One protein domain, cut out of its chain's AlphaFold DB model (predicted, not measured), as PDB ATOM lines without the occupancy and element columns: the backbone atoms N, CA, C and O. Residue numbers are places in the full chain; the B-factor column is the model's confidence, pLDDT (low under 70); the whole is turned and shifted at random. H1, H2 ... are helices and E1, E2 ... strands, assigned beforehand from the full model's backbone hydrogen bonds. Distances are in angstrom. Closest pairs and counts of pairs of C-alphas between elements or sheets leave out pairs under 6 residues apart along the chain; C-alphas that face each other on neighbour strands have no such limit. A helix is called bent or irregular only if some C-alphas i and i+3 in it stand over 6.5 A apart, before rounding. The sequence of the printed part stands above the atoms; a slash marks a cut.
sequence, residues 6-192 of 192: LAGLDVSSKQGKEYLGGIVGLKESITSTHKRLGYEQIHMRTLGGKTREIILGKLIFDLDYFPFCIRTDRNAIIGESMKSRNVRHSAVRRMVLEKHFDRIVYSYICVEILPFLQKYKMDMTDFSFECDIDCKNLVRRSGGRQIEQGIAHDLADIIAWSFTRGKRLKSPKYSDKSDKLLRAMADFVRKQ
ATOM      1  N   LEU A   6     183.669   0.572  21.550       94.94
ATOM      2  CA  LEU A   6     182.865  -0.496  22.127       94.94
ATOM      3  C   LEU A   6     181.746  -0.886  21.158       94.94
ATOM      4  O   LEU A   6     181.157  -0.037  20.482       94.94
ATOM      5  N   ALA A   7     181.476  -2.183  21.086       94.31
ATOM      6  CA  ALA A   7     180.455  -2.766  20.239       94.31
ATOM      7  C   ALA A   7     179.597  -3.752  21.034       94.31
ATOM      8  O   ALA A   7     180.119  -4.539  21.819       94.31
ATOM      9  N   GLY A   8     178.292  -3.730  20.798       94.94
ATOM     10  CA  GLY A   8     177.324  -4.669  21.348       94.94
ATOM     11  C   GLY A   8     176.607  -5.412  20.234       94.94
ATOM     12  O   GLY A   8     176.247  -4.786  19.234       94.94
ATOM     13  N   LEU A   9     176.391  -6.718  20.395       94.06
ATOM     14  CA  LEU A   9     175.621  -7.548  19.460       94.06
ATOM     15  C   LEU A   9     174.710  -8.516  20.217       94.06
ATOM     16  O   LEU A   9     175.174  -9.178  21.143       94.06
ATOM     17  N   ASP A  10     173.461  -8.638  19.775       93.94
ATOM     18  CA  ASP A  10     172.485  -9.578  20.334       93.94
ATOM     19  C   ASP A  10     171.539 -10.115  19.252       93.94
ATOM     20  O   ASP A  10     171.202  -9.404  18.295       93.94
ATOM     21  N   VAL A  11     171.097 -11.368  19.399       92.25
ATOM     22  CA  VAL A  11     170.125 -11.986  18.491       92.25
ATOM     23  C   VAL A  11     168.780 -12.172  19.181       92.25
ATOM     24  O   VAL A  11     168.638 -12.859  20.189       92.25
ATOM     25  N   SER A  12     167.728 -11.657  18.546       90.88
ATOM     26  CA  SER A  12     166.356 -11.844  19.004       90.88
ATOM     27  C   SER A  12     165.491 -12.478  17.922       90.88
ATOM     28  O   SER A  12     165.516 -12.086  16.754       90.88
ATOM     29  N   SER A  13     164.679 -13.461  18.313       89.12
ATOM     30  CA  SER A  13     163.824 -14.220  17.397       89.12
ATOM     31  C   SER A  13     162.366 -14.245  17.850       89.12
ATOM     32  O   SER A  13     162.080 -14.478  19.028       89.12
ATOM     33  N   LYS A  14     161.424 -14.085  16.913       87.56
ATOM     34  CA  LYS A  14     159.985 -14.256  17.156       87.56
ATOM     35  C   LYS A  14     159.263 -14.697  15.881       87.56
ATOM     36  O   LYS A  14     159.450 -14.094  14.831       87.56
ATOM     37  N   GLN A  15     158.389 -15.707  15.988       83.75
ATOM     38  CA  GLN A  15     157.534 -16.185  14.882       83.75
ATOM     39  C   GLN A  15     158.325 -16.500  13.596       83.75
ATOM     40  O   GLN A  15     157.935 -16.111  12.500       83.75
ATOM     41  N   GLY A  16     159.476 -17.165  13.740       78.94
ATOM     42  CA  GLY A  16     160.333 -17.540  12.610       78.94
ATOM     43  C   GLY A  16     161.155 -16.399  12.005       78.94
ATOM     44  O   GLY A  16     161.929 -16.659  11.091       78.94
ATOM     45  N   LYS A  17     161.029 -15.167  12.516       84.88
ATOM     46  CA  LYS A  17     161.896 -14.043  12.156       84.88
ATOM     47  C   LYS A  17     163.015 -13.898  13.174       84.88
ATOM     48  O   LYS A  17     162.752 -13.960  14.377       84.88
ATOM     49  N   GLU A  18     164.226 -13.673  12.699       89.56
ATOM     50  CA  GLU A  18     165.427 -13.501  13.514       89.56
ATOM     51  C   GLU A  18     166.109 -12.180  13.155       89.56
ATOM     52  O   GLU A  18     166.248 -11.835  11.979       89.56
ATOM     53  N   TYR A  19     166.506 -11.436  14.181       89.06
ATOM     54  CA  TYR A  19     167.109 -10.121  14.059       89.06
ATOM     55  C   TYR A  19     168.400 -10.071  14.868       89.06
ATOM     56  O   TYR A  19     168.393 -10.375  16.058       89.06
ATOM     57  N   LEU A  20     169.472  -9.623  14.226       91.00
ATOM     58  CA  LEU A  20     170.706  -9.198  14.870       91.00
ATOM     59  C   LEU A  20     170.592  -7.702  15.176       91.00
ATOM     60  O   LEU A  20     170.573  -6.876  14.257       91.00
ATOM     61  N   GLY A  21     170.478  -7.360  16.453       90.75
ATOM     62  CA  GLY A  21     170.632  -5.993  16.937       90.75
ATOM     63  C   GLY A  21     172.094  -5.710  17.235       90.75
ATOM     64  O   GLY A  21     172.831  -6.590  17.678       90.75
ATOM     65  N   GLY A  22     172.523  -4.478  16.994       91.81
ATOM     66  CA  GLY A  22     173.862  -4.065  17.361       91.81
ATOM     67  C   GLY A  22     174.002  -2.572  17.558       91.81
ATOM     68  O   GLY A  22     173.202  -1.771  17.075       91.81
ATOM     69  N   ILE A  23     175.045  -2.203  18.284       92.06
ATOM     70  CA  ILE A  23     175.471  -0.823  18.470       92.06
ATOM     71  C   ILE A  23     176.991  -0.781  18.450       92.06
ATOM     72  O   ILE A  23     177.637  -1.609  19.080       92.06
ATOM     73  N   VAL A  24     177.567   0.165  17.719       92.06
ATOM     74  CA  VAL A  24     179.012   0.425  17.728       92.06
ATOM     75  C   VAL A  24     179.255   1.889  18.018       92.06
ATOM     76  O   VAL A  24     178.503   2.730  17.538       92.06
ATOM     77  N   GLY A  25     180.275   2.232  18.790       93.38
ATOM     78  CA  GLY A  25     180.490   3.629  19.130       93.38
ATOM     79  C   GLY A  25     181.681   3.889  20.020       93.38
ATOM     80  O   GLY A  25     182.401   2.971  20.413       93.38
ATOM     81  N   LEU A  26     181.832   5.159  20.387       94.62
ATOM     82  CA  LEU A  26     182.704   5.523  21.492       94.62
ATOM     83  C   LEU A  26     182.153   4.915  22.781       94.62
ATOM     84  O   LEU A  26     180.963   5.058  23.092       94.62
ATOM     85  N   LYS A  27     183.023   4.278  23.567       94.75
ATOM     86  CA  LYS A  27     182.651   3.680  24.855       94.75
ATOM     87  C   LYS A  27     181.959   4.683  25.774       94.75
ATOM     88  O   LYS A  27     180.971   4.342  26.418       94.75
ATOM     89  N   GLU A  28     182.427   5.928  25.800       94.31
ATOM     90  CA  GLU A  28     181.829   7.006  26.594       94.31
ATOM     91  C   GLU A  28     180.389   7.322  26.160       94.31
ATOM     92  O   GLU A  28     179.506   7.473  27.004       94.31
ATOM     93  N   SER A  29     180.118   7.353  24.851       93.50
ATOM     94  CA  SER A  29     178.778   7.606  24.308       93.50
ATOM     95  C   SER A  29     177.806   6.460  24.603       93.50
ATOM     96  O   SER A  29     176.652   6.702  24.977       93.50
ATOM     97  N   ILE A  30     178.275   5.212  24.491       94.44
ATOM     98  CA  ILE A  30     177.507   4.012  24.856       94.44
ATOM     99  C   ILE A  30     177.215   4.011  26.364       94.44
ATOM    100  O   ILE A  30     176.059   3.882  26.769       94.44
ATOM    101  N   THR A  31     178.231   4.267  27.192       94.31
ATOM    102  CA  THR A  31     178.107   4.357  28.658       94.31
ATOM    103  C   THR A  31     177.125   5.438  29.082       94.31
ATOM    104  O   THR A  31     176.254   5.192  29.912       94.31
ATOM    105  N   SER A  32     177.230   6.635  28.502       93.06
ATOM    106  CA  SER A  32     176.312   7.740  28.782       93.06
ATOM    107  C   SER A  32     174.869   7.370  28.428       93.06
ATOM    108  O   SER A  32     173.951   7.596  29.216       93.06
ATOM    109  N   THR A  33     174.658   6.715  27.283       91.75
ATOM    110  CA  THR A  33     173.319   6.280  26.858       91.75
ATOM    111  C   THR A  33     172.723   5.247  27.800       91.75
ATOM    112  O   THR A  33     171.578   5.414  28.212       91.75
ATOM    113  N   HIS A  34     173.494   4.231  28.191       94.62
ATOM    114  CA  HIS A  34     173.048   3.210  29.140       94.62
ATOM    115  C   HIS A  34     172.722   3.816  30.515       94.62
ATOM    116  O   HIS A  34     171.617   3.627  31.024       94.62
ATOM    117  N   LYS A  35     173.593   4.686  31.049       93.12
ATOM    118  CA  LYS A  35     173.350   5.403  32.315       93.12
ATOM    119  C   LYS A  35     172.057   6.226  32.304       93.12
ATOM    120  O   LYS A  35     171.348   6.242  33.306       93.12
ATOM    121  N   ARG A  36     171.709   6.875  31.182       90.75
ATOM    122  CA  ARG A  36     170.442   7.629  31.038       90.75
ATOM    123  C   ARG A  36     169.197   6.739  31.152       90.75
ATOM    124  O   ARG A  36     168.138   7.234  31.542       90.75
ATOM    125  N   LEU A  37     169.299   5.445  30.835       91.19
ATOM    126  CA  LEU A  37     168.191   4.504  31.026       91.19
ATOM    127  C   LEU A  37     167.916   4.280  32.519       91.19
ATOM    128  O   LEU A  37     166.746   4.258  32.915       91.19
ATOM    129  N   GLY A  38     168.975   4.196  33.332       90.00
ATOM    130  CA  GLY A  38     168.901   3.972  34.779       90.00
ATOM    131  C   GLY A  38     168.579   2.525  35.158       90.00
ATOM    132  O   GLY A  38     167.890   2.297  36.148       90.00
ATOM    133  N   TYR A  39     169.025   1.564  34.345       88.62
ATOM    134  CA  TYR A  39     168.840   0.129  34.559       88.62
ATOM    135  C   TYR A  39     170.169  -0.599  34.370       88.62
ATOM    136  O   TYR A  39     170.976  -0.190  33.541       88.62
ATOM    137  N   GLU A  40     170.365  -1.687  35.104       88.06
ATOM    138  CA  GLU A  40     171.522  -2.577  34.979       88.06
ATOM    139  C   GLU A  40     171.061  -3.956  34.494       88.06
ATOM    140  O   GLU A  40     169.939  -4.365  34.804       88.06
ATOM    141  N   GLN A  41     171.922  -4.661  33.750       87.75
ATOM    142  CA  GLN A  41     171.685  -6.029  33.263       87.75
ATOM    143  C   GLN A  41     170.360  -6.158  32.496       87.75
ATOM    144  O   GLN A  41     169.482  -6.968  32.818       87.75
ATOM    145  N   ILE A  42     170.176  -5.295  31.500       91.56
ATOM    146  CA  ILE A  42     168.941  -5.230  30.723       91.56
ATOM    147  C   ILE A  42     168.833  -6.467  29.832       91.56
ATOM    148  O   ILE A  42     169.521  -6.591  28.827       91.56
ATOM    149  N   HIS A  43     167.865  -7.329  30.141       92.88
ATOM    150  CA  HIS A  43     167.408  -8.367  29.223       92.88
ATOM    151  C   HIS A  43     165.912  -8.205  28.947       92.88
ATOM    152  O   HIS A  43     165.042  -8.613  29.719       92.88
ATOM    153  N   MET A  44     165.564  -7.599  27.816       93.31
ATOM    154  CA  MET A  44     164.200  -7.203  27.469       93.31
ATOM    155  C   MET A  44     163.207  -8.360  27.515       93.31
ATOM    156  O   MET A  44     162.018  -8.144  27.767       93.31
ATOM    157  N   ARG A  45     163.647  -9.605  27.302       90.12
ATOM    158  CA  ARG A  45     162.780 -10.786  27.411       90.12
ATOM    159  C   ARG A  45     162.281 -11.034  28.839       90.12
ATOM    160  O   ARG A  45     161.134 -11.457  28.972       90.12
ATOM    161  N   THR A  46     163.064 -10.731  29.871       91.12
ATOM    162  CA  THR A  46     162.700 -10.981  31.281       91.12
ATOM    163  C   THR A  46     161.975  -9.804  31.929       91.12
ATOM    164  O   THR A  46     161.248  -9.994  32.900       91.12
ATOM    165  N   LEU A  47     162.099  -8.597  31.372       92.69
ATOM    166  CA  LEU A  47     161.482  -7.395  31.936       92.69
ATOM    167  C   LEU A  47     159.947  -7.363  31.827       92.69
ATOM    168  O   LEU A  47     159.343  -7.894  30.897       92.69
ATOM    169  N   GLY A  48     159.295  -6.663  32.758       92.94
ATOM    170  CA  GLY A  48     157.858  -6.383  32.701       92.94
ATOM    171  C   GLY A  48     157.480  -5.402  31.580       92.94
ATOM    172  O   GLY A  48     158.295  -4.600  31.130       92.94
ATOM    173  N   GLY A  49     156.214  -5.430  31.140       92.38
ATOM    174  CA  GLY A  49     155.696  -4.552  30.074       92.38
ATOM    175  C   GLY A  49     155.929  -3.059  30.332       92.38
ATOM    176  O   GLY A  49     156.503  -2.382  29.484       92.38
ATOM    177  N   LYS A  50     155.577  -2.576  31.533       93.44
ATOM    178  CA  LYS A  50     155.779  -1.174  31.940       93.44
ATOM    179  C   LYS A  50     157.254  -0.760  31.892       93.44
ATOM    180  O   LYS A  50     157.580   0.293  31.361       93.44
ATOM    181  N   THR A  51     158.156  -1.609  32.389       93.69
ATOM    182  CA  THR A  51     159.605  -1.349  32.366       93.69
ATOM    183  C   THR A  51     160.129  -1.236  30.939       93.69
ATOM    184  O   THR A  51     160.868  -0.308  30.627       93.69
ATOM    185  N   ARG A  52     159.696  -2.132  30.042       93.56
ATOM    186  CA  ARG A  52     160.062  -2.074  28.619       93.56
ATOM    187  C   ARG A  52     159.621  -0.764  27.975       93.56
ATOM    188  O   ARG A  52     160.389  -0.170  27.232       93.56
ATOM    189  N   GLU A  53     158.401  -0.311  28.248       91.25
ATOM    190  CA  GLU A  53     157.888   0.954  27.706       91.25
ATOM    191  C   GLU A  53     158.687   2.159  28.206       91.25
ATOM    192  O   GLU A  53     159.027   3.029  27.407       91.25
ATOM    193  N   ILE A  54     159.062   2.173  29.491       91.94
ATOM    194  CA  ILE A  54     159.932   3.210  30.065       91.94
ATOM    195  C   ILE A  54     161.297   3.218  29.369       91.94
ATOM    196  O   ILE A  54     161.756   4.278  28.943       91.94
ATOM    197  N   ILE A  55     161.933   2.051  29.219       92.44
ATOM    198  CA  ILE A  55     163.235   1.922  28.548       92.44
ATOM    199  C   ILE A  55     163.149   2.441  27.110       92.44
ATOM    200  O   ILE A  55     163.930   3.305  26.720       92.44
ATOM    201  N   LEU A  56     162.169   1.970  26.335       90.50
ATOM    202  CA  LEU A  56     161.990   2.384  24.941       90.50
ATOM    203  C   LEU A  56     161.667   3.878  24.809       90.50
ATOM    204  O   LEU A  56     162.092   4.503  23.841       90.50
ATOM    205  N   GLY A  57     160.929   4.452  25.762       87.69
ATOM    206  CA  GLY A  57     160.609   5.879  25.787       87.69
ATOM    207  C   GLY A  57     161.808   6.769  26.125       87.69
ATOM    208  O   GLY A  57     161.889   7.889  25.623       87.69
ATOM    209  N   LYS A  58     162.744   6.275  26.945       88.44
ATOM    210  CA  LYS A  58     163.978   6.983  27.326       88.44
ATOM    211  C   LYS A  58     165.125   6.804  26.332       88.44
ATOM    212  O   LYS A  58     166.059   7.603  26.346       88.44
ATOM    213  N   LEU A  59     165.093   5.758  25.509       86.62
ATOM    214  CA  LEU A  59     166.188   5.441  24.599       86.62
ATOM    215  C   LEU A  59     166.249   6.444  23.443       86.62
ATOM    216  O   LEU A  59     165.403   6.455  22.547       86.62
ATOM    217  N   ILE A  60     167.290   7.272  23.464       81.50
ATOM    218  CA  ILE A  60     167.579   8.271  22.440       81.50
ATOM    219  C   ILE A  60     168.966   7.972  21.881       81.50
ATOM    220  O   ILE A  60     169.932   7.871  22.638       81.50
ATOM    221  N   PHE A  61     169.031   7.819  20.556       78.69
ATOM    222  CA  PHE A  61     170.255   7.532  19.821       78.69
ATOM    223  C   PHE A  61     170.866   8.809  19.215       78.69
ATOM    224  O   PHE A  61     170.814   8.995  18.003       78.69
ATOM    225  N   ASP A  62     171.372   9.712  20.059       77.62
ATOM    226  CA  ASP A  62     171.785  11.082  19.704       77.62
ATOM    227  C   ASP A  62     173.290  11.381  19.832       77.62
ATOM    228  O   ASP A  62     173.706  12.509  19.577       77.62
ATOM    229  N   LEU A  63     174.108  10.401  20.223       81.00
ATOM    230  CA  LEU A  63     175.554  10.581  20.412       81.00
ATOM    231  C   LEU A  63     176.374   9.877  19.317       81.00
ATOM    232  O   LEU A  63     175.833   9.307  18.370       81.00
ATOM    233  N   ASP A  64     177.700   9.906  19.470       82.56
ATOM    234  CA  ASP A  64     178.682   9.312  18.561       82.56
ATOM    235  C   ASP A  64     178.725   7.772  18.637       82.56
ATOM    236  O   ASP A  64     179.680   7.141  19.101       82.56
ATOM    237  N   TYR A  65     177.660   7.155  18.137       82.81
ATOM    238  CA  TYR A  65     177.550   5.724  17.879       82.81
ATOM    239  C   TYR A  65     176.634   5.456  16.683       82.81
ATOM    240  O   TYR A  65     175.964   6.334  16.141       82.81
ATOM    241  N   PHE A  66     176.573   4.196  16.287       86.50
ATOM    242  CA  PHE A  66     175.784   3.695  15.186       86.50
ATOM    243  C   PHE A  66     174.999   2.472  15.669       86.50
ATOM    244  O   PHE A  66     175.559   1.374  15.754       86.50
ATOM    245  N   PRO A  67     173.710   2.629  16.012       87.88
ATOM    246  CA  PRO A  67     172.840   1.492  16.248       87.88
ATOM    247  C   PRO A  67     172.392   0.921  14.898       87.88
ATOM    248  O   PRO A  67     172.161   1.656  13.932       87.88
ATOM    249  N   PHE A  68     172.234  -0.392  14.827       87.00
ATOM    250  CA  PHE A  68     171.748  -1.077  13.641       87.00
ATOM    251  C   PHE A  68     170.914  -2.293  14.008       87.00
ATOM    252  O   PHE A  68     171.067  -2.894  15.069       87.00
ATOM    253  N   CYS A  69     170.030  -2.677  13.095       87.69
ATOM    254  CA  CYS A  69     169.316  -3.937  13.190       87.69
ATOM    255  C   CYS A  69     169.233  -4.590  11.812       87.69
ATOM    256  O   CYS A  69     168.800  -3.968  10.837       87.69
ATOM    257  N   ILE A  70     169.650  -5.851  11.737       86.62
ATOM    258  CA  ILE A  70     169.653  -6.648  10.513       86.62
ATOM    259  C   ILE A  70     168.729  -7.834  10.733       86.62
ATOM    260  O   ILE A  70     168.922  -8.613  11.661       86.62
ATOM    261  N   ARG A  71     167.741  -8.005   9.855       88.31
ATOM    262  CA  ARG A  71     166.988  -9.257   9.794       88.31
ATOM    263  C   ARG A  71     167.869 -10.330   9.156       88.31
ATOM    264  O   ARG A  71     168.296 -10.168   8.012       88.31
ATOM    265  N   THR A  72     168.170 -11.382   9.909       87.19
ATOM    266  CA  THR A  72     169.106 -12.441   9.516       87.19
ATOM    267  C   THR A  72     168.393 -13.702   9.063       87.19
ATOM    268  O   THR A  72     168.882 -14.351   8.145       87.19
ATOM    269  N   ASP A  73     167.263 -14.055   9.688       88.38
ATOM    270  CA  ASP A  73     166.513 -15.298   9.442       88.38
ATOM    271  C   ASP A  73     167.442 -16.521   9.238       88.38
ATOM    272  O   ASP A  73     167.211 -17.369   8.365       88.38
ATOM    273  N   ARG A  74     168.526 -16.615  10.030       88.81
ATOM    274  CA  ARG A  74     169.683 -17.487   9.756       88.81
ATOM    275  C   ARG A  74     169.265 -18.929   9.537       88.81
ATOM    276  O   ARG A  74     169.646 -19.554   8.550       88.81
ATOM    277  N   ASN A  75     168.451 -19.461  10.444       89.12
ATOM    278  CA  ASN A  75     168.011 -20.851  10.383       89.12
ATOM    279  C   ASN A  75     167.195 -21.167   9.126       89.12
ATOM    280  O   ASN A  75     167.374 -22.246   8.556       89.12
ATOM    281  N   ALA A  76     166.351 -20.237   8.672       89.12
ATOM    282  CA  ALA A  76     165.562 -20.408   7.458       89.12
ATOM    283  C   ALA A  76     166.458 -20.382   6.210       89.12
ATOM    284  O   ALA A  76     166.380 -21.289   5.382       89.12
ATOM    285  N   ILE A  77     167.371 -19.408   6.114       90.19
ATOM    286  CA  ILE A  77     168.297 -19.263   4.977       90.19
ATOM    287  C   ILE A  77     169.245 -20.465   4.866       90.19
ATOM    288  O   ILE A  77     169.424 -21.031   3.782       90.19
ATOM    289  N   ILE A  78     169.836 -20.893   5.986       91.38
ATOM    290  CA  ILE A  78     170.700 -22.078   6.030       91.38
ATOM    291  C   ILE A  78     169.893 -23.338   5.704       91.38
ATOM    292  O   ILE A  78     170.349 -24.173   4.924       91.38
ATOM    293  N   GLY A  79     168.694 -23.474   6.278       91.12
ATOM    294  CA  GLY A  79     167.808 -24.609   6.032       91.12
ATOM    295  C   GLY A  79     167.440 -24.756   4.558       91.12
ATOM    296  O   GLY A  79     167.473 -25.868   4.036       91.12
ATOM    297  N   GLU A  80     167.157 -23.650   3.872       90.00
ATOM    298  CA  GLU A  80     166.864 -23.658   2.437       90.00
ATOM    299  C   GLU A  80     168.106 -23.991   1.601       90.00
ATOM    300  O   GLU A  80     168.058 -24.853   0.725       90.00
ATOM    301  N   SER A  81     169.258 -23.410   1.939       90.44
ATOM    302  CA  SER A  81     170.530 -23.689   1.256       90.44
ATOM    303  C   SER A  81     170.917 -25.177   1.326       90.44
ATOM    304  O   SER A  81     171.388 -25.744   0.340       90.44
ATOM    305  N   MET A  82     170.652 -25.841   2.459       92.75
ATOM    306  CA  MET A  82     170.887 -27.282   2.655       92.75
ATOM    307  C   MET A  82     170.006 -28.188   1.774       92.75
ATOM    308  O   MET A  82     170.307 -29.372   1.606       92.75
ATOM    309  N   LYS A  83     168.907 -27.672   1.209       91.75
ATOM    310  CA  LYS A  83     168.047 -28.437   0.291       91.75
ATOM    311  C   LYS A  83     168.588 -28.470  -1.139       91.75
ATOM    312  O   LYS A  83     168.148 -29.319  -1.911       91.75
ATOM    313  N   SER A  84     169.538 -27.598  -1.482       91.56
ATOM    314  CA  SER A  84     170.136 -27.540  -2.818       91.56
ATOM    315  C   SER A  84     170.799 -28.861  -3.212       91.56
ATOM    316  O   SER A  84     171.530 -29.470  -2.425       91.56
ATOM    317  N   ARG A  85     170.587 -29.280  -4.467       90.56
ATOM    318  CA  ARG A  85     171.182 -30.499  -5.027       90.56
ATOM    319  C   ARG A  85     172.708 -30.474  -4.954       90.56
ATOM    320  O   ARG A  85     173.285 -31.478  -4.554       90.56
ATOM    321  N   ASN A  86     173.335 -29.339  -5.267       89.44
ATOM    322  CA  ASN A  86     174.792 -29.183  -5.229       89.44
ATOM    323  C   ASN A  86     175.340 -29.409  -3.817       89.44
ATOM    324  O   ASN A  86     176.228 -30.225  -3.620       89.44
ATOM    325  N   VAL A  87     174.731 -28.781  -2.806       89.44
ATOM    326  CA  VAL A  87     175.118 -28.970  -1.396       89.44
ATOM    327  C   VAL A  87     174.993 -30.430  -0.967       89.44
ATOM    328  O   VAL A  87     175.883 -30.943  -0.288       89.44
ATOM    329  N   ARG A  88     173.912 -31.109  -1.373       89.00
ATOM    330  CA  ARG A  88     173.695 -32.529  -1.064       89.00
ATOM    331  C   ARG A  88     174.709 -33.436  -1.761       89.00
ATOM    332  O   ARG A  88     175.256 -34.318  -1.112       89.00
ATOM    333  N   HIS A  89     174.966 -33.214  -3.051       90.75
ATOM    334  CA  HIS A  89     175.931 -33.987  -3.836       90.75
ATOM    335  C   HIS A  89     177.363 -33.805  -3.318       90.75
ATOM    336  O   HIS A  89     178.077 -34.787  -3.145       90.75
ATOM    337  N   SER A  90     177.753 -32.569  -3.007       89.88
ATOM    338  CA  SER A  90     179.088 -32.225  -2.503       89.88
ATOM    339  C   SER A  90     179.241 -32.457  -0.991       89.88
ATOM    340  O   SER A  90     180.254 -32.078  -0.406       89.88
ATOM    341  N   ALA A  91     178.236 -33.061  -0.337       89.75
ATOM    342  CA  ALA A  91     178.209 -33.369   1.095       89.75
ATOM    343  C   ALA A  91     178.611 -32.180   1.997       89.75
ATOM    344  O   ALA A  91     179.271 -32.345   3.032       89.75
ATOM    345  N   VAL A  92     178.218 -30.961   1.609       91.25
ATOM    346  CA  VAL A  92     178.592 -29.744   2.335       91.25
ATOM    347  C   VAL A  92     177.941 -29.764   3.714       91.25
ATOM    348  O   VAL A  92     176.720 -29.823   3.864       91.25
ATOM    349  N   ARG A  93     178.771 -29.698   4.757       93.25
ATOM    350  CA  ARG A  93     178.299 -29.690   6.145       93.25
ATOM    351  C   ARG A  93     177.617 -28.363   6.470       93.25
ATOM    352  O   ARG A  93     178.125 -27.300   6.113       93.25
ATOM    353  N   ARG A  94     176.549 -28.408   7.275       93.00
ATOM    354  CA  ARG A  94     175.815 -27.219   7.751       93.00
ATOM    355  C   ARG A  94     176.733 -26.129   8.324       93.00
ATOM    356  O   ARG A  94     176.568 -24.958   7.999       93.00
ATOM    357  N   MET A  95     177.747 -26.520   9.098       91.94
ATOM    358  CA  MET A  95     178.725 -25.601   9.695       91.94
ATOM    359  C   MET A  95     179.477 -24.749   8.654       91.94
ATOM    360  O   MET A  95     179.853 -23.613   8.945       91.94
ATOM    361  N   VAL A  96     179.699 -25.267   7.440       92.00
ATOM    362  CA  VAL A  96     180.343 -24.517   6.346       92.00
ATOM    363  C   VAL A  96     179.433 -23.384   5.879       92.00
ATOM    364  O   VAL A  96     179.889 -22.247   5.761       92.00
ATOM    365  N   LEU A  97     178.143 -23.673   5.691       91.56
ATOM    366  CA  LEU A  97     177.145 -22.665   5.331       91.56
ATOM    367  C   LEU A  97     176.975 -21.630   6.443       91.56
ATOM    368  O   LEU A  97     176.953 -20.440   6.158       91.56
ATOM    369  N   GLU A  98     176.923 -22.057   7.706       91.44
ATOM    370  CA  GLU A  98     176.838 -21.146   8.854       91.44
ATOM    371  C   GLU A  98     178.047 -20.209   8.930       91.44
ATOM    372  O   GLU A  98     177.880 -19.018   9.179       91.44
ATOM    373  N   LYS A  99     179.260 -20.719   8.675       89.81
ATOM    374  CA  LYS A  99     180.482 -19.904   8.621       89.81
ATOM    375  C   LYS A  99     180.466 -18.922   7.452       89.81
ATOM    376  O   LYS A  99     180.961 -17.805   7.593       89.81
ATOM    377  N   HIS A 100     179.945 -19.329   6.297       90.88
ATOM    378  CA  HIS A 100     179.822 -18.440   5.145       90.88
ATOM    379  C   HIS A 100     178.779 -17.343   5.391       90.88
ATOM    380  O   HIS A 100     179.051 -16.173   5.139       90.88
ATOM    381  N   PHE A 101     177.637 -17.707   5.974       90.81
ATOM    382  CA  PHE A 101     176.595 -16.777   6.389       90.81
ATOM    383  C   PHE A 101     177.132 -15.709   7.347       90.81
ATOM    384  O   PHE A 101     176.962 -14.520   7.084       90.81
ATOM    385  N   ASP A 102     177.851 -16.121   8.400       89.31
ATOM    386  CA  ASP A 102     178.473 -15.199   9.359       89.31
ATOM    387  C   ASP A 102     179.381 -14.181   8.648       89.31
ATOM    388  O   ASP A 102     179.306 -12.983   8.908       89.31
ATOM    389  N   ARG A 103     180.202 -14.633   7.691       88.88
ATOM    390  CA  ARG A 103     181.092 -13.750   6.917       88.88
ATOM    391  C   ARG A 103     180.326 -12.718   6.094       88.88
ATOM    392  O   ARG A 103     180.748 -11.565   6.039       88.88
ATOM    393  N   ILE A 104     179.217 -13.111   5.462       89.19
ATOM    394  CA  ILE A 104     178.391 -12.184   4.680       89.19
ATOM    395  C   ILE A 104     177.755 -11.136   5.604       89.19
ATOM    396  O   ILE A 104     177.836  -9.943   5.316       89.19
ATOM    397  N   VAL A 105     177.159 -11.564   6.723       89.38
ATOM    398  CA  VAL A 105     176.555 -10.649   7.706       89.38
ATOM    399  C   VAL A 105     177.594  -9.665   8.238       89.38
ATOM    400  O   VAL A 105     177.348  -8.461   8.230       89.38
ATOM    401  N   TYR A 106     178.773 -10.156   8.626       88.38
ATOM    402  CA  TYR A 106     179.860  -9.309   9.107       88.38
ATOM    403  C   TYR A 106     180.301  -8.290   8.054       88.38
ATOM    404  O   TYR A 106     180.396  -7.103   8.349       88.38
ATOM    405  N   SER A 107     180.482  -8.718   6.799       87.44
ATOM    406  CA  SER A 107     180.829  -7.810   5.700       87.44
ATOM    407  C   SER A 107     179.791  -6.703   5.510       87.44
ATOM    408  O   SER A 107     180.170  -5.574   5.203       87.44
ATOM    409  N   TYR A 108     178.499  -6.997   5.683       86.62
ATOM    410  CA  TYR A 108     177.467  -5.963   5.628       86.62
ATOM    411  C   TYR A 108     177.577  -4.981   6.790       86.62
ATOM    412  O   TYR A 108     177.484  -3.780   6.550       86.62
ATOM    413  N   ILE A 109     177.822  -5.461   8.012       87.12
ATOM    414  CA  ILE A 109     178.043  -4.585   9.170       87.12
ATOM    415  C   ILE A 109     179.224  -3.648   8.896       87.12
ATOM    416  O   ILE A 109     179.066  -2.440   9.037       87.12
ATOM    417  N   CYS A 110     180.359  -4.172   8.416       87.81
ATOM    418  CA  CYS A 110     181.546  -3.370   8.103       87.81
ATOM    419  C   CYS A 110     181.243  -2.217   7.142       87.81
ATOM    420  O   CYS A 110     181.669  -1.092   7.384       87.81
ATOM    421  N   VAL A 111     180.497  -2.481   6.065       86.44
ATOM    422  CA  VAL A 111     180.131  -1.452   5.076       86.44
ATOM    423  C   VAL A 111     179.266  -0.362   5.703       86.44
ATOM    424  O   VAL A 111     179.483   0.819   5.447       86.44
ATOM    425  N   GLU A 112     178.297  -0.746   6.534       81.69
ATOM    426  CA  GLU A 112     177.374   0.198   7.165       81.69
ATOM    427  C   GLU A 112     178.096   1.100   8.180       81.69
ATOM    428  O   GLU A 112     177.807   2.297   8.251       81.69
ATOM    429  N   ILE A 113     179.067   0.559   8.924       87.56
ATOM    430  CA  ILE A 113     179.788   1.299   9.971       87.56
ATOM    431  C   ILE A 113     181.081   1.967   9.483       87.56
ATOM    432  O   ILE A 113     181.674   2.756  10.218       87.56
ATOM    433  N   LEU A 114     181.503   1.712   8.241       88.50
ATOM    434  CA  LEU A 114     182.708   2.296   7.649       88.50
ATOM    435  C   LEU A 114     182.771   3.832   7.775       88.50
ATOM    436  O   LEU A 114     183.828   4.329   8.163       88.50
ATOM    437  N   PRO A 115     181.688   4.606   7.541       86.38
ATOM    438  CA  PRO A 115     181.738   6.059   7.715       86.38
ATOM    439  C   PRO A 115     182.045   6.489   9.158       86.38
ATOM    440  O   PRO A 115     182.724   7.491   9.375       86.38
ATOM    441  N   PHE A 116     181.568   5.729  10.151       87.81
ATOM    442  CA  PHE A 116     181.883   5.970  11.560       87.81
ATOM    443  C   PHE A 116     183.366   5.689  11.835       87.81
ATOM    444  O   PHE A 116     184.055   6.525  12.409       87.81
ATOM    445  N   LEU A 117     183.875   4.549  11.366       89.06
ATOM    446  CA  LEU A 117     185.278   4.161  11.531       89.06
ATOM    447  C   LEU A 117     186.248   5.167  10.894       89.06
ATOM    448  O   LEU A 117     187.241   5.560  11.509       89.06
ATOM    449  N   GLN A 118     185.919   5.663   9.698       90.75
ATOM    450  CA  GLN A 118     186.715   6.670   8.990       90.75
ATOM    451  C   GLN A 118     186.830   7.989   9.765       90.75
ATOM    452  O   GLN A 118     187.906   8.586   9.772       90.75
ATOM    453  N   LYS A 119     185.767   8.420  10.465       89.69
ATOM    454  CA  LYS A 119     185.787   9.626  11.316       89.69
ATOM    455  C   LYS A 119     186.874   9.544  12.395       89.69
ATOM    456  O   LYS A 119     187.504  10.557  12.695       89.69
ATOM    457  N   TYR A 120     187.109   8.354  12.948       89.69
ATOM    458  CA  TYR A 120     188.056   8.130  14.046       89.69
ATOM    459  C   TYR A 120     189.396   7.531  13.610       89.69
ATOM    460  O   TYR A 120     190.261   7.335  14.457       89.69
ATOM    461  N   LYS A 121     189.597   7.291  12.303       90.62
ATOM    462  CA  LYS A 121     190.788   6.618  11.750       90.62
ATOM    463  C   LYS A 121     191.042   5.252  12.404       90.62
ATOM    464  O   LYS A 121     192.180   4.916  12.713       90.62
ATOM    465  N   MET A 122     189.966   4.505  12.620       90.94
ATOM    466  CA  MET A 122     189.967   3.193  13.267       90.94
ATOM    467  C   MET A 122     189.431   2.125  12.316       90.94
ATOM    468  O   MET A 122     188.887   2.437  11.251       90.94
ATOM    469  N   ASP A 123     189.560   0.867  12.709       90.62
ATOM    470  CA  ASP A 123     189.041  -0.288  11.998       90.62
ATOM    471  C   ASP A 123     188.135  -1.172  12.874       90.62
ATOM    472  O   ASP A 123     187.822  -0.883  14.028       90.62
ATOM    473  N   MET A 124     187.640  -2.262  12.287       87.44
ATOM    474  CA  MET A 124     186.766  -3.203  12.987       87.44
ATOM    475  C   MET A 124     187.441  -3.930  14.157       87.44
ATOM    476  O   MET A 124     186.748  -4.409  15.054       87.44
ATOM    477  N   THR A 125     188.761  -4.091  14.105       88.88
ATOM    478  CA  THR A 125     189.557  -4.812  15.104       88.88
ATOM    479  C   THR A 125     189.824  -3.963  16.344       88.88
ATOM    480  O   THR A 125     190.023  -4.524  17.421       88.88
ATOM    481  N   ASP A 126     189.704  -2.637  16.221       90.75
ATOM    482  CA  ASP A 126     189.780  -1.686  17.336       90.75
ATOM    483  C   ASP A 126     188.578  -1.774  18.295       90.75
ATOM    484  O   ASP A 126     188.652  -1.325  19.442       90.75
ATOM    485  N   PHE A 127     187.457  -2.365  17.866       91.44
ATOM    486  CA  PHE A 127     186.302  -2.576  18.736       91.44
ATOM    487  C   PHE A 127     186.546  -3.696  19.750       91.44
ATOM    488  O   PHE A 127     186.901  -4.827  19.404       91.44
ATOM    489  N   SER A 128     186.204  -3.415  21.007       94.31
ATOM    490  CA  SER A 128     185.879  -4.469  21.972       94.31
ATOM    491  C   SER A 128     184.404  -4.849  21.826       94.31
ATOM    492  O   SER A 128     183.537  -3.982  21.895       94.31
ATOM    493  N   PHE A 129     184.115  -6.129  21.600       94.38
ATOM    494  CA  PHE A 129     182.760  -6.642  21.388       94.38
ATOM    495  C   PHE A 129     182.213  -7.327  22.641       94.38
ATOM    496  O   PHE A 129     182.755  -8.340  23.089       94.38
ATOM    497  N   GLU A 130     181.084  -6.823  23.128       95.12
ATOM    498  CA  GLU A 130     180.220  -7.450  24.124       95.12
ATOM    499  C   GLU A 130     179.092  -8.186  23.393       95.12
ATOM    500  O   GLU A 130     178.311  -7.583  22.652       95.12
ATOM    501  N   CYS A 131     179.016  -9.508  23.538       91.38
ATOM    502  CA  CYS A 131     178.033 -10.292  22.796       91.38
ATOM    503  C   CYS A 131     177.680 -11.618  23.476       91.38
ATOM    504  O   CYS A 131     178.451 -12.166  24.270       91.38
ATOM    505  N   ASP A 132     176.496 -12.135  23.159       84.81
ATOM    506  CA  ASP A 132     176.042 -13.458  23.580       84.81
ATOM    507  C   ASP A 132     176.752 -14.606  22.848       84.81
ATOM    508  O   ASP A 132     177.560 -14.423  21.933       84.81
ATOM    509  N   ILE A 133     176.472 -15.836  23.287       83.44
ATOM    510  CA  ILE A 133     177.087 -17.033  22.708       83.44
ATOM    511  C   ILE A 133     176.765 -17.203  21.216       83.44
ATOM    512  O   ILE A 133     177.609 -17.704  20.466       83.44
ATOM    513  N   ASP A 134     175.598 -16.729  20.782       79.94
ATOM    514  CA  ASP A 134     175.126 -16.833  19.405       79.94
ATOM    515  C   ASP A 134     175.906 -15.893  18.470       79.94
ATOM    516  O   ASP A 134     176.222 -16.251  17.326       79.94
ATOM    517  N   CYS A 135     176.335 -14.741  18.985       85.62
ATOM    518  CA  CYS A 135     177.155 -13.755  18.286       85.62
ATOM    519  C   CYS A 135     178.670 -13.994  18.421       85.62
ATOM    520  O   CYS A 135     179.445 -13.527  17.577       85.62
ATOM    521  N   LYS A 136     179.132 -14.764  19.419       84.19
ATOM    522  CA  LYS A 136     180.571 -15.044  19.616       84.19
ATOM    523  C   LYS A 136     181.235 -15.625  18.373       84.19
ATOM    524  O   LYS A 136     182.365 -15.266  18.042       84.19
ATOM    525  N   ASN A 137     180.559 -16.520  17.659       83.94
ATOM    526  CA  ASN A 137     181.132 -17.110  16.449       83.94
ATOM    527  C   ASN A 137     181.284 -16.084  15.318       83.94
ATOM    528  O   ASN A 137     182.313 -16.103  14.639       83.94
ATOM    529  N   LEU A 138     180.315 -15.180  15.156       86.88
ATOM    530  CA  LEU A 138     180.354 -14.099  14.168       86.88
ATOM    531  C   LEU A 138     181.575 -13.197  14.391       86.88
ATOM    532  O   LEU A 138     182.343 -12.953  13.460       86.88
ATOM    533  N   VAL A 139     181.798 -12.765  15.636       86.56
ATOM    534  CA  VAL A 139     182.903 -11.861  15.992       86.56
ATOM    535  C   VAL A 139     184.260 -12.568  15.911       86.56
ATOM    536  O   VAL A 139     185.171 -12.073  15.248       86.56
ATOM    537  N   ARG A 140     184.402 -13.760  16.519       82.19
ATOM    538  CA  ARG A 140     185.694 -14.476  16.599       82.19
ATOM    539  C   ARG A 140     186.247 -14.802  15.219       82.19
ATOM    540  O   ARG A 140     187.444 -14.709  14.976       82.19
ATOM    541  N   ARG A 141     185.369 -15.224  14.305       77.19
ATOM    542  CA  ARG A 141     185.744 -15.613  12.938       77.19
ATOM    543  C   ARG A 141     186.146 -14.424  12.068       77.19
ATOM    544  O   ARG A 141     186.683 -14.650  10.986       77.19
ATOM    545  N   SER A 142     185.885 -13.211  12.542       72.19
ATOM    546  CA  SER A 142     186.086 -11.968  11.810       72.19
ATOM    547  C   SER A 142     187.192 -11.090  12.409       72.19
ATOM    548  O   SER A 142     187.405  -9.983  11.937       72.19
ATOM    549  N   GLY A 143     187.915 -11.590  13.421       71.31
ATOM    550  CA  GLY A 143     189.088 -10.922  14.000       71.31
ATOM    551  C   GLY A 143     188.789  -9.878  15.080       71.31
ATOM    552  O   GLY A 143     189.715  -9.215  15.532       71.31
ATOM    553  N   GLY A 144     187.533  -9.733  15.517       78.81
ATOM    554  CA  GLY A 144     187.174  -8.792  16.582       78.81
ATOM    555  C   GLY A 144     187.589  -9.280  17.975       78.81
ATOM    556  O   GLY A 144     187.487 -10.475  18.279       78.81
ATOM    557  N   ARG A 145     188.015  -8.353  18.844       87.50
ATOM    558  CA  ARG A 145     188.330  -8.642  20.250       87.50
ATOM    559  C   ARG A 145     187.041  -8.833  21.044       87.50
ATOM    560  O   ARG A 145     186.197  -7.947  21.082       87.50
ATOM    561  N   GLN A 146     186.907  -9.972  21.714       88.38
ATOM    562  CA  GLN A 146     185.755 -10.261  22.570       88.38
ATOM    563  C   GLN A 146     186.053  -9.918  24.019       88.38
ATOM    564  O   GLN A 146     187.152 -10.185  24.510       88.38
ATOM    565  N   ILE A 147     185.049  -9.371  24.690       92.06
ATOM    566  CA  ILE A 147     185.046  -9.124  26.128       92.06
ATOM    567  C   ILE A 147     183.749  -9.668  26.739       92.06
ATOM    568  O   ILE A 147     182.882 -10.190  26.030       92.06
ATOM    569  N   GLU A 148     183.648  -9.620  28.065       91.25
ATOM    570  CA  GLU A 148     182.440 -10.032  28.780       91.25
ATOM    571  C   GLU A 148     181.235  -9.160  28.410       91.25
ATOM    572  O   GLU A 148     181.384  -8.042  27.921       91.25
ATOM    573  N   GLN A 149     180.032  -9.698  28.609       92.69
ATOM    574  CA  GLN A 149     178.797  -8.953  28.375       92.69
ATOM    575  C   GLN A 149     178.709  -7.747  29.311       92.69
ATOM    576  O   GLN A 149     179.115  -7.816  30.471       92.69
ATOM    577  N   GLY A 150     178.138  -6.659  28.804       93.31
ATOM    578  CA  GLY A 150     177.991  -5.419  29.545       93.31
ATOM    579  C   GLY A 150     176.973  -4.483  28.904       93.31
ATOM    580  O   GLY A 150     175.981  -4.892  28.301       93.31
ATOM    581  N   ILE A 151     177.234  -3.188  29.039       95.31
ATOM    582  CA  ILE A 151     176.310  -2.114  28.670       95.31
ATOM    583  C   ILE A 151     176.007  -2.022  27.167       95.31
ATOM    584  O   ILE A 151     174.934  -1.561  26.784       95.31
ATOM    585  N   ALA A 152     176.933  -2.420  26.297       95.62
ATOM    586  CA  ALA A 152     176.718  -2.420  24.858       95.62
ATOM    587  C   ALA A 152     175.872  -3.627  24.446       95.62
ATOM    588  O   ALA A 152     175.000  -3.481  23.588       95.62
ATOM    589  N   HIS A 153     176.092  -4.785  25.078       95.81
ATOM    590  CA  HIS A 153     175.233  -5.962  24.896       95.81
ATOM    591  C   HIS A 153     173.790  -5.674  25.335       95.81
ATOM    592  O   HIS A 153     172.877  -5.885  24.540       95.81
ATOM    593  N   ASP A 154     173.592  -5.061  26.506       95.38
ATOM    594  CA  ASP A 154     172.279  -4.599  26.990       95.38
ATOM    595  C   ASP A 154     171.555  -3.719  25.949       95.38
ATOM    596  O   ASP A 154     170.376  -3.909  25.638       95.38
ATOM    597  N   LEU A 155     172.259  -2.738  25.373       94.75
ATOM    598  CA  LEU A 155     171.687  -1.856  24.350       94.75
ATOM    599  C   LEU A 155     171.373  -2.605  23.045       94.75
ATOM    600  O   LEU A 155     170.374  -2.294  22.391       94.75
ATOM    601  N   ALA A 156     172.193  -3.588  22.668       94.25
ATOM    602  CA  ALA A 156     171.948  -4.432  21.502       94.25
ATOM    603  C   ALA A 156     170.705  -5.322  21.680       94.25
ATOM    604  O   ALA A 156     169.910  -5.414  20.741       94.25
ATOM    605  N   ASP A 157     170.477  -5.886  22.874       94.12
ATOM    606  CA  ASP A 157     169.259  -6.643  23.214       94.12
ATOM    607  C   ASP A 157     168.006  -5.758  23.098       94.12
ATOM    608  O   ASP A 157     167.017  -6.163  22.478       94.12
ATOM    609  N   ILE A 158     168.059  -4.501  23.567       93.88
ATOM    610  CA  ILE A 158     166.946  -3.550  23.388       93.88
ATOM    611  C   ILE A 158     166.626  -3.334  21.909       93.88
ATOM    612  O   ILE A 158     165.450  -3.362  21.523       93.88
ATOM    613  N   ILE A 159     167.658  -3.142  21.083       91.81
ATOM    614  CA  ILE A 159     167.505  -2.963  19.637       91.81
ATOM    615  C   ILE A 159     166.907  -4.227  19.008       91.81
ATOM    616  O   ILE A 159     165.860  -4.156  18.367       91.81
ATOM    617  N   ALA A 160     167.508  -5.401  19.211       91.38
ATOM    618  CA  ALA A 160     167.025  -6.650  18.623       91.38
ATOM    619  C   ALA A 160     165.570  -6.946  19.042       91.38
ATOM    620  O   ALA A 160     164.703  -7.265  18.216       91.38
ATOM    621  N   TRP A 161     165.262  -6.769  20.329       93.06
ATOM    622  CA  TRP A 161     163.929  -6.992  20.877       93.06
ATOM    623  C   TRP A 161     162.889  -6.019  20.312       93.06
ATOM    624  O   TRP A 161     161.778  -6.441  19.976       93.06
ATOM    625  N   SER A 162     163.207  -4.727  20.170       90.69
ATOM    626  CA  SER A 162     162.233  -3.745  19.674       90.69
ATOM    627  C   SER A 162     161.766  -4.100  18.261       90.69
ATOM    628  O   SER A 162     160.563  -4.083  17.980       90.69
ATOM    629  N   PHE A 163     162.698  -4.509  17.395       88.12
ATOM    630  CA  PHE A 163     162.409  -4.888  16.015       88.12
ATOM    631  C   PHE A 163     161.597  -6.183  15.922       88.12
ATOM    632  O   PHE A 163     160.589  -6.202  15.212       88.12
ATOM    633  N   THR A 164     161.917  -7.219  16.709       88.81
ATOM    634  CA  THR A 164     161.087  -8.447  16.750       88.81
ATOM    635  C   THR A 164     159.644  -8.191  17.201       88.81
ATOM    636  O   THR A 164     158.742  -8.985  16.920       88.81
ATOM    637  N   ARG A 165     159.398  -7.088  17.918       89.12
ATOM    638  CA  ARG A 165     158.079  -6.685  18.425       89.12
ATOM    639  C   ARG A 165     157.403  -5.598  17.593       89.12
ATOM    640  O   ARG A 165     156.306  -5.181  17.961       89.12
ATOM    641  N   GLY A 166     158.020  -5.144  16.500       85.19
ATOM    642  CA  GLY A 166     157.494  -4.055  15.673       85.19
ATOM    643  C   GLY A 166     157.438  -2.704  16.397       85.19
ATOM    644  O   GLY A 166     156.678  -1.821  16.003       85.19
ATOM    645  N   LYS A 167     158.215  -2.535  17.473       84.50
ATOM    646  CA  LYS A 167     158.337  -1.275  18.210       84.50
ATOM    647  C   LYS A 167     159.429  -0.443  17.542       84.50
ATOM    648  O   LYS A 167     160.587  -0.849  17.492       84.50
ATOM    649  N   ARG A 168     159.048   0.715  16.997       69.25
ATOM    650  CA  ARG A 168     159.984   1.624  16.329       69.25
ATOM    651  C   ARG A 168     160.836   2.343  17.369       69.25
ATOM    652  O   ARG A 168     160.301   3.075  18.196       69.25
ATOM    653  N   LEU A 169     162.147   2.161  17.288       76.19
ATOM    654  CA  LEU A 169     163.103   3.050  17.938       76.19
ATOM    655  C   LEU A 169     163.264   4.304  17.077       76.19
ATOM    656  O   LEU A 169     163.154   4.239  15.850       76.19
ATOM    657  N   LYS A 170     163.543   5.449  17.705       67.81
ATOM    658  CA  LYS A 170     163.964   6.663  16.994       67.81
ATOM    659  C   LYS A 170     165.412   6.493  16.533       67.81
ATOM    660  O   LYS A 170     166.316   7.139  17.044       67.81
ATOM    661  N   SER A 171     165.639   5.554  15.622       60.12
ATOM    662  CA  SER A 171     166.899   5.413  14.906       60.12
ATOM    663  C   SER A 171     166.707   4.578  13.636       60.12
ATOM    664  O   SER A 171     165.962   3.595  13.668       60.12
ATOM    665  N   PRO A 172     167.316   4.958  12.497       50.75
ATOM    666  CA  PRO A 172     166.744   4.648  11.191       50.75
ATOM    667  C   PRO A 172     167.398   3.466  10.463       50.75
ATOM    668  O   PRO A 172     166.993   3.157   9.345       50.75
ATOM    669  N   LYS A 173     168.407   2.795  11.028       60.56
ATOM    670  CA  LYS A 173     169.223   1.843  10.253       60.56
ATOM    671  C   LYS A 173     168.747   0.402  10.404       60.56
ATOM    672  O   LYS A 173     169.443  -0.466  10.923       60.56
ATOM    673  N   TYR A 174     167.527   0.174   9.922       61.59
ATOM    674  CA  TYR A 174     167.020  -1.155   9.605       61.59
ATOM    675  C   TYR A 174     167.199  -1.418   8.119       61.59
ATOM    676  O   TYR A 174     166.691  -0.675   7.279       61.59
ATOM    677  N   SER A 175     167.879  -2.507   7.788       60.19
ATOM    678  CA  SER A 175     167.895  -3.012   6.424       60.19
ATOM    679  C   SER A 175     167.503  -4.477   6.455       60.19
ATOM    680  O   SER A 175     168.223  -5.309   7.004       60.19
ATOM    681  N   ASP A 176     166.351  -4.797   5.862       63.94
ATOM    682  CA  ASP A 176     166.033  -6.183   5.541       63.94
ATOM    683  C   ASP A 176     167.010  -6.637   4.451       63.94
ATOM    684  O   ASP A 176     166.922  -6.224   3.291       63.94
ATOM    685  N   LYS A 177     168.024  -7.411   4.846       69.31
ATOM    686  CA  LYS A 177     169.035  -7.939   3.928       69.31
ATOM    687  C   LYS A 177     168.709  -9.372   3.512       69.31
ATOM    688  O   LYS A 177     169.528  -9.955   2.809       69.31
ATOM    689  N   SER A 178     167.547  -9.923   3.876       70.50
ATOM    690  CA  SER A 178     167.182 -11.325   3.620       70.50
ATOM    691  C   SER A 178     167.382 -11.717   2.154       70.50
ATOM    692  O   SER A 178     168.113 -12.658   1.868       70.50
ATOM    693  N   ASP A 179     166.871 -10.927   1.204       74.19
ATOM    694  CA  ASP A 179     167.027 -11.214  -0.232       74.19
ATOM    695  C   ASP A 179     168.477 -11.106  -0.721       74.19
ATOM    696  O   ASP A 179     168.906 -11.815  -1.632       74.19
ATOM    697  N   LYS A 180     169.259 -10.186  -0.146       79.81
ATOM    698  CA  LYS A 180     170.685 -10.036  -0.478       79.81
ATOM    699  C   LYS A 180     171.509 -11.184   0.113       79.81
ATOM    700  O   LYS A 180     172.410 -11.678  -0.557       79.81
ATOM    701  N   LEU A 181     171.176 -11.625   1.325       82.75
ATOM    702  CA  LEU A 181     171.764 -12.789   1.987       82.75
ATOM    703  C   LEU A 181     171.436 -14.068   1.216       82.75
ATOM    704  O   LEU A 181     172.344 -14.832   0.911       82.75
ATOM    705  N   LEU A 182     170.176 -14.264   0.825       82.62
ATOM    706  CA  LEU A 182     169.736 -15.403   0.017       82.62
ATOM    707  C   LEU A 182     170.473 -15.469  -1.319       82.62
ATOM    708  O   LEU A 182     170.969 -16.531  -1.679       82.62
ATOM    709  N   ARG A 183     170.600 -14.341  -2.031       86.75
ATOM    710  CA  ARG A 183     171.373 -14.285  -3.282       86.75
ATOM    711  C   ARG A 183     172.843 -14.639  -3.068       86.75
ATOM    712  O   ARG A 183     173.352 -15.516  -3.757       86.75
ATOM    713  N   ALA A 184     173.497 -14.031  -2.078       87.62
ATOM    714  CA  ALA A 184     174.897 -14.322  -1.771       87.62
ATOM    715  C   ALA A 184     175.116 -15.798  -1.377       87.62
ATOM    716  O   ALA A 184     176.065 -16.434  -1.835       87.62
ATOM    717  N   MET A 185     174.200 -16.370  -0.589       90.81
ATOM    718  CA  MET A 185     174.215 -17.789  -0.224       90.81
ATOM    719  C   MET A 185     173.982 -18.696  -1.436       90.81
ATOM    720  O   MET A 185     174.681 -19.696  -1.589       90.81
ATOM    721  N   ALA A 186     173.047 -18.348  -2.323       87.12
ATOM    722  CA  ALA A 186     172.786 -19.103  -3.545       87.12
ATOM    723  C   ALA A 186     174.012 -19.125  -4.471       87.12
ATOM    724  O   ALA A 186     174.354 -20.179  -5.006       87.12
ATOM    725  N   ASP A 187     174.713 -18.000  -4.613       89.50
ATOM    726  CA  ASP A 187     175.932 -17.920  -5.422       89.50
ATOM    727  C   ASP A 187     177.085 -18.736  -4.829       89.50
ATOM    728  O   ASP A 187     177.853 -19.343  -5.575       89.50
ATOM    729  N   PHE A 188     177.193 -18.809  -3.499       89.00
ATOM    730  CA  PHE A 188     178.131 -19.718  -2.840       89.00
ATOM    731  C   PHE A 188     177.777 -21.185  -3.104       89.00
ATOM    732  O   PHE A 188     178.643 -21.963  -3.501       89.00
ATOM    733  N   VAL A 189     176.504 -21.547  -2.927       87.50
ATOM    734  CA  VAL A 189     175.978 -22.908  -3.120       87.50
ATOM    735  C   VAL A 189     176.150 -23.398  -4.558       87.50
ATOM    736  O   VAL A 189     176.465 -24.566  -4.762       87.50
ATOM    737  N   ARG A 190     175.976 -22.528  -5.559       85.38
ATOM    738  CA  ARG A 190     176.197 -22.865  -6.978       85.38
ATOM    739  C   ARG A 190     177.644 -23.243  -7.295       85.38
ATOM    740  O   ARG A 190     177.868 -23.947  -8.270       85.38
ATOM    741  N   LYS A 191     178.601 -22.747  -6.506       85.19
ATOM    742  CA  LYS A 191     180.042 -22.987  -6.677       85.19
ATOM    743  C   LYS A 191     180.550 -24.212  -5.905       85.19
ATOM    744  O   LYS A 191     181.746 -24.482  -5.969       85.19
ATOM    745  N   GLN A 192     179.685 -24.878  -5.136       80.31
ATOM    746  CA  GLN A 192     179.976 -26.158  -4.476       80.31
ATOM    747  C   GLN A 192     179.600 -27.319  -5.387       80.31
ATOM    748  O   GLN A 192     180.239 -28.380  -5.235       80.31
TER     749      GLN A 192
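Overview. This is residues 6 to 192 of the 192 residues of an uncharacterized protein of Cenarchaeum symbiosum (strain A) (UniProt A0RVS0). A twisted sheet of six strands makes the core, with H1 and H7 over one face and H5 and H6 over the other, three layers with helices on both faces. At one end of the long axis H3, H4, H8 and the first part of H5 gather into a helical head beyond the sheet, while H2 packs on H1. The 187 printed residues run E1 E2 H1 H2 E3 H3 H4 H5 E4 H6 E5 H7 E6 H8; the class is mixed, helices and strands, and the sheet, in order E5 E4 E1 E2 E3 E6, is mixed too. The whole is compact, with a radius of gyration of the C-alphas of 17.0 A and spans of 55 by 40 by 27 A.

Along the chain. Find C-alpha 6 at (182.865, -0.496, 22.127); from there E1, residues 6 to 14, runs 27.2 A, and E2, 17 to 26, runs 30.0 A. Next come H1, 27 to 37; H2, 49 to 58; E3, 65 to 71, 20.0 A; H3, 74 to 81; and H4, 85 to 89. H5, 94 to 120, starts at (175.815, -27.219, 7.751) and spans 37.9 A; it is irregular, C-alphas 112 and 115 being 7.3 A apart, with a kink of 54 degrees near residue 113. Then read E4, 127 to 131; H6, 133 to 140, only just irregular with C-alphas 134 and 137 6.7 A apart; E5, 145 to 147; H7, 151 to 164, 20.3 A; E6, 174 to 176; and H8, 178 to 190, 18.1 A, which ends with C-alpha 190 at (176.197, -22.865, -6.978).

Arrangement. Start at the hairpin E1 and E2, antiparallel, where N 8 and O 23 are 2.8 A apart. E3 is antiparallel to E2, with N 22 and O 68 at 2.9 A; E6 is parallel to E3. E4 is parallel to E1, with N 130 and O 7 at 2.8 A, and E4, H6, E5 form a strand-helix-strand unit, parallel neighbour strands joined through a helix, its crossover right-handed; N 147 and O 129 are 3.0 A apart. H7 lies over E1 and E2 at a height of 6.4 A, its closest C-alphas to E2 being Ala 160 and Gly 21, 4.0 A. H1, on the same face, stands up from the sheet; its C-alpha 37 is 6.1 A from C-alpha 55 of H2, the closest pair, and the two only just touch, with 3 pairs of C-alphas within 8 A. On the opposite face H5 runs slantwise to the strands, and its residues 102 to 106 touch H6, which is over E4, the closest C-alphas being Asp 102 and Leu 138, 5.3 A. H3 only grazes the sheet with residues 74 to 76 and touches H8, C-alphas 77 and 182 being closest at 6.4 A; H8 touches H5 at a steep tilt of 51 degrees, closest C-alphas 101 and 185, 7.1 A, and only just touches H4, with 3 pairs within 8 A and C-alphas 87 and 189 closest at 6.4 A. Helix packing is mostly crossed, with 0 of 6 pairs at a shallow tilt. Every O i to N i+4 pair is within hydrogen-bond range in H1, H2, H3, H4, H7 and H8; it is 20 of 23 in H5 and 2 of 4 in H6.

Size, cuts and confidence. The two C-alphas farthest apart, those of Gly 38 and His 89, are 54.6 A apart. The printed part has no cut, and H1 to H2 is its long link, 11 residues. Mean pLDDT of the printed part is 87.7; look for values under 70 at residue 168 and residues 170 to 177.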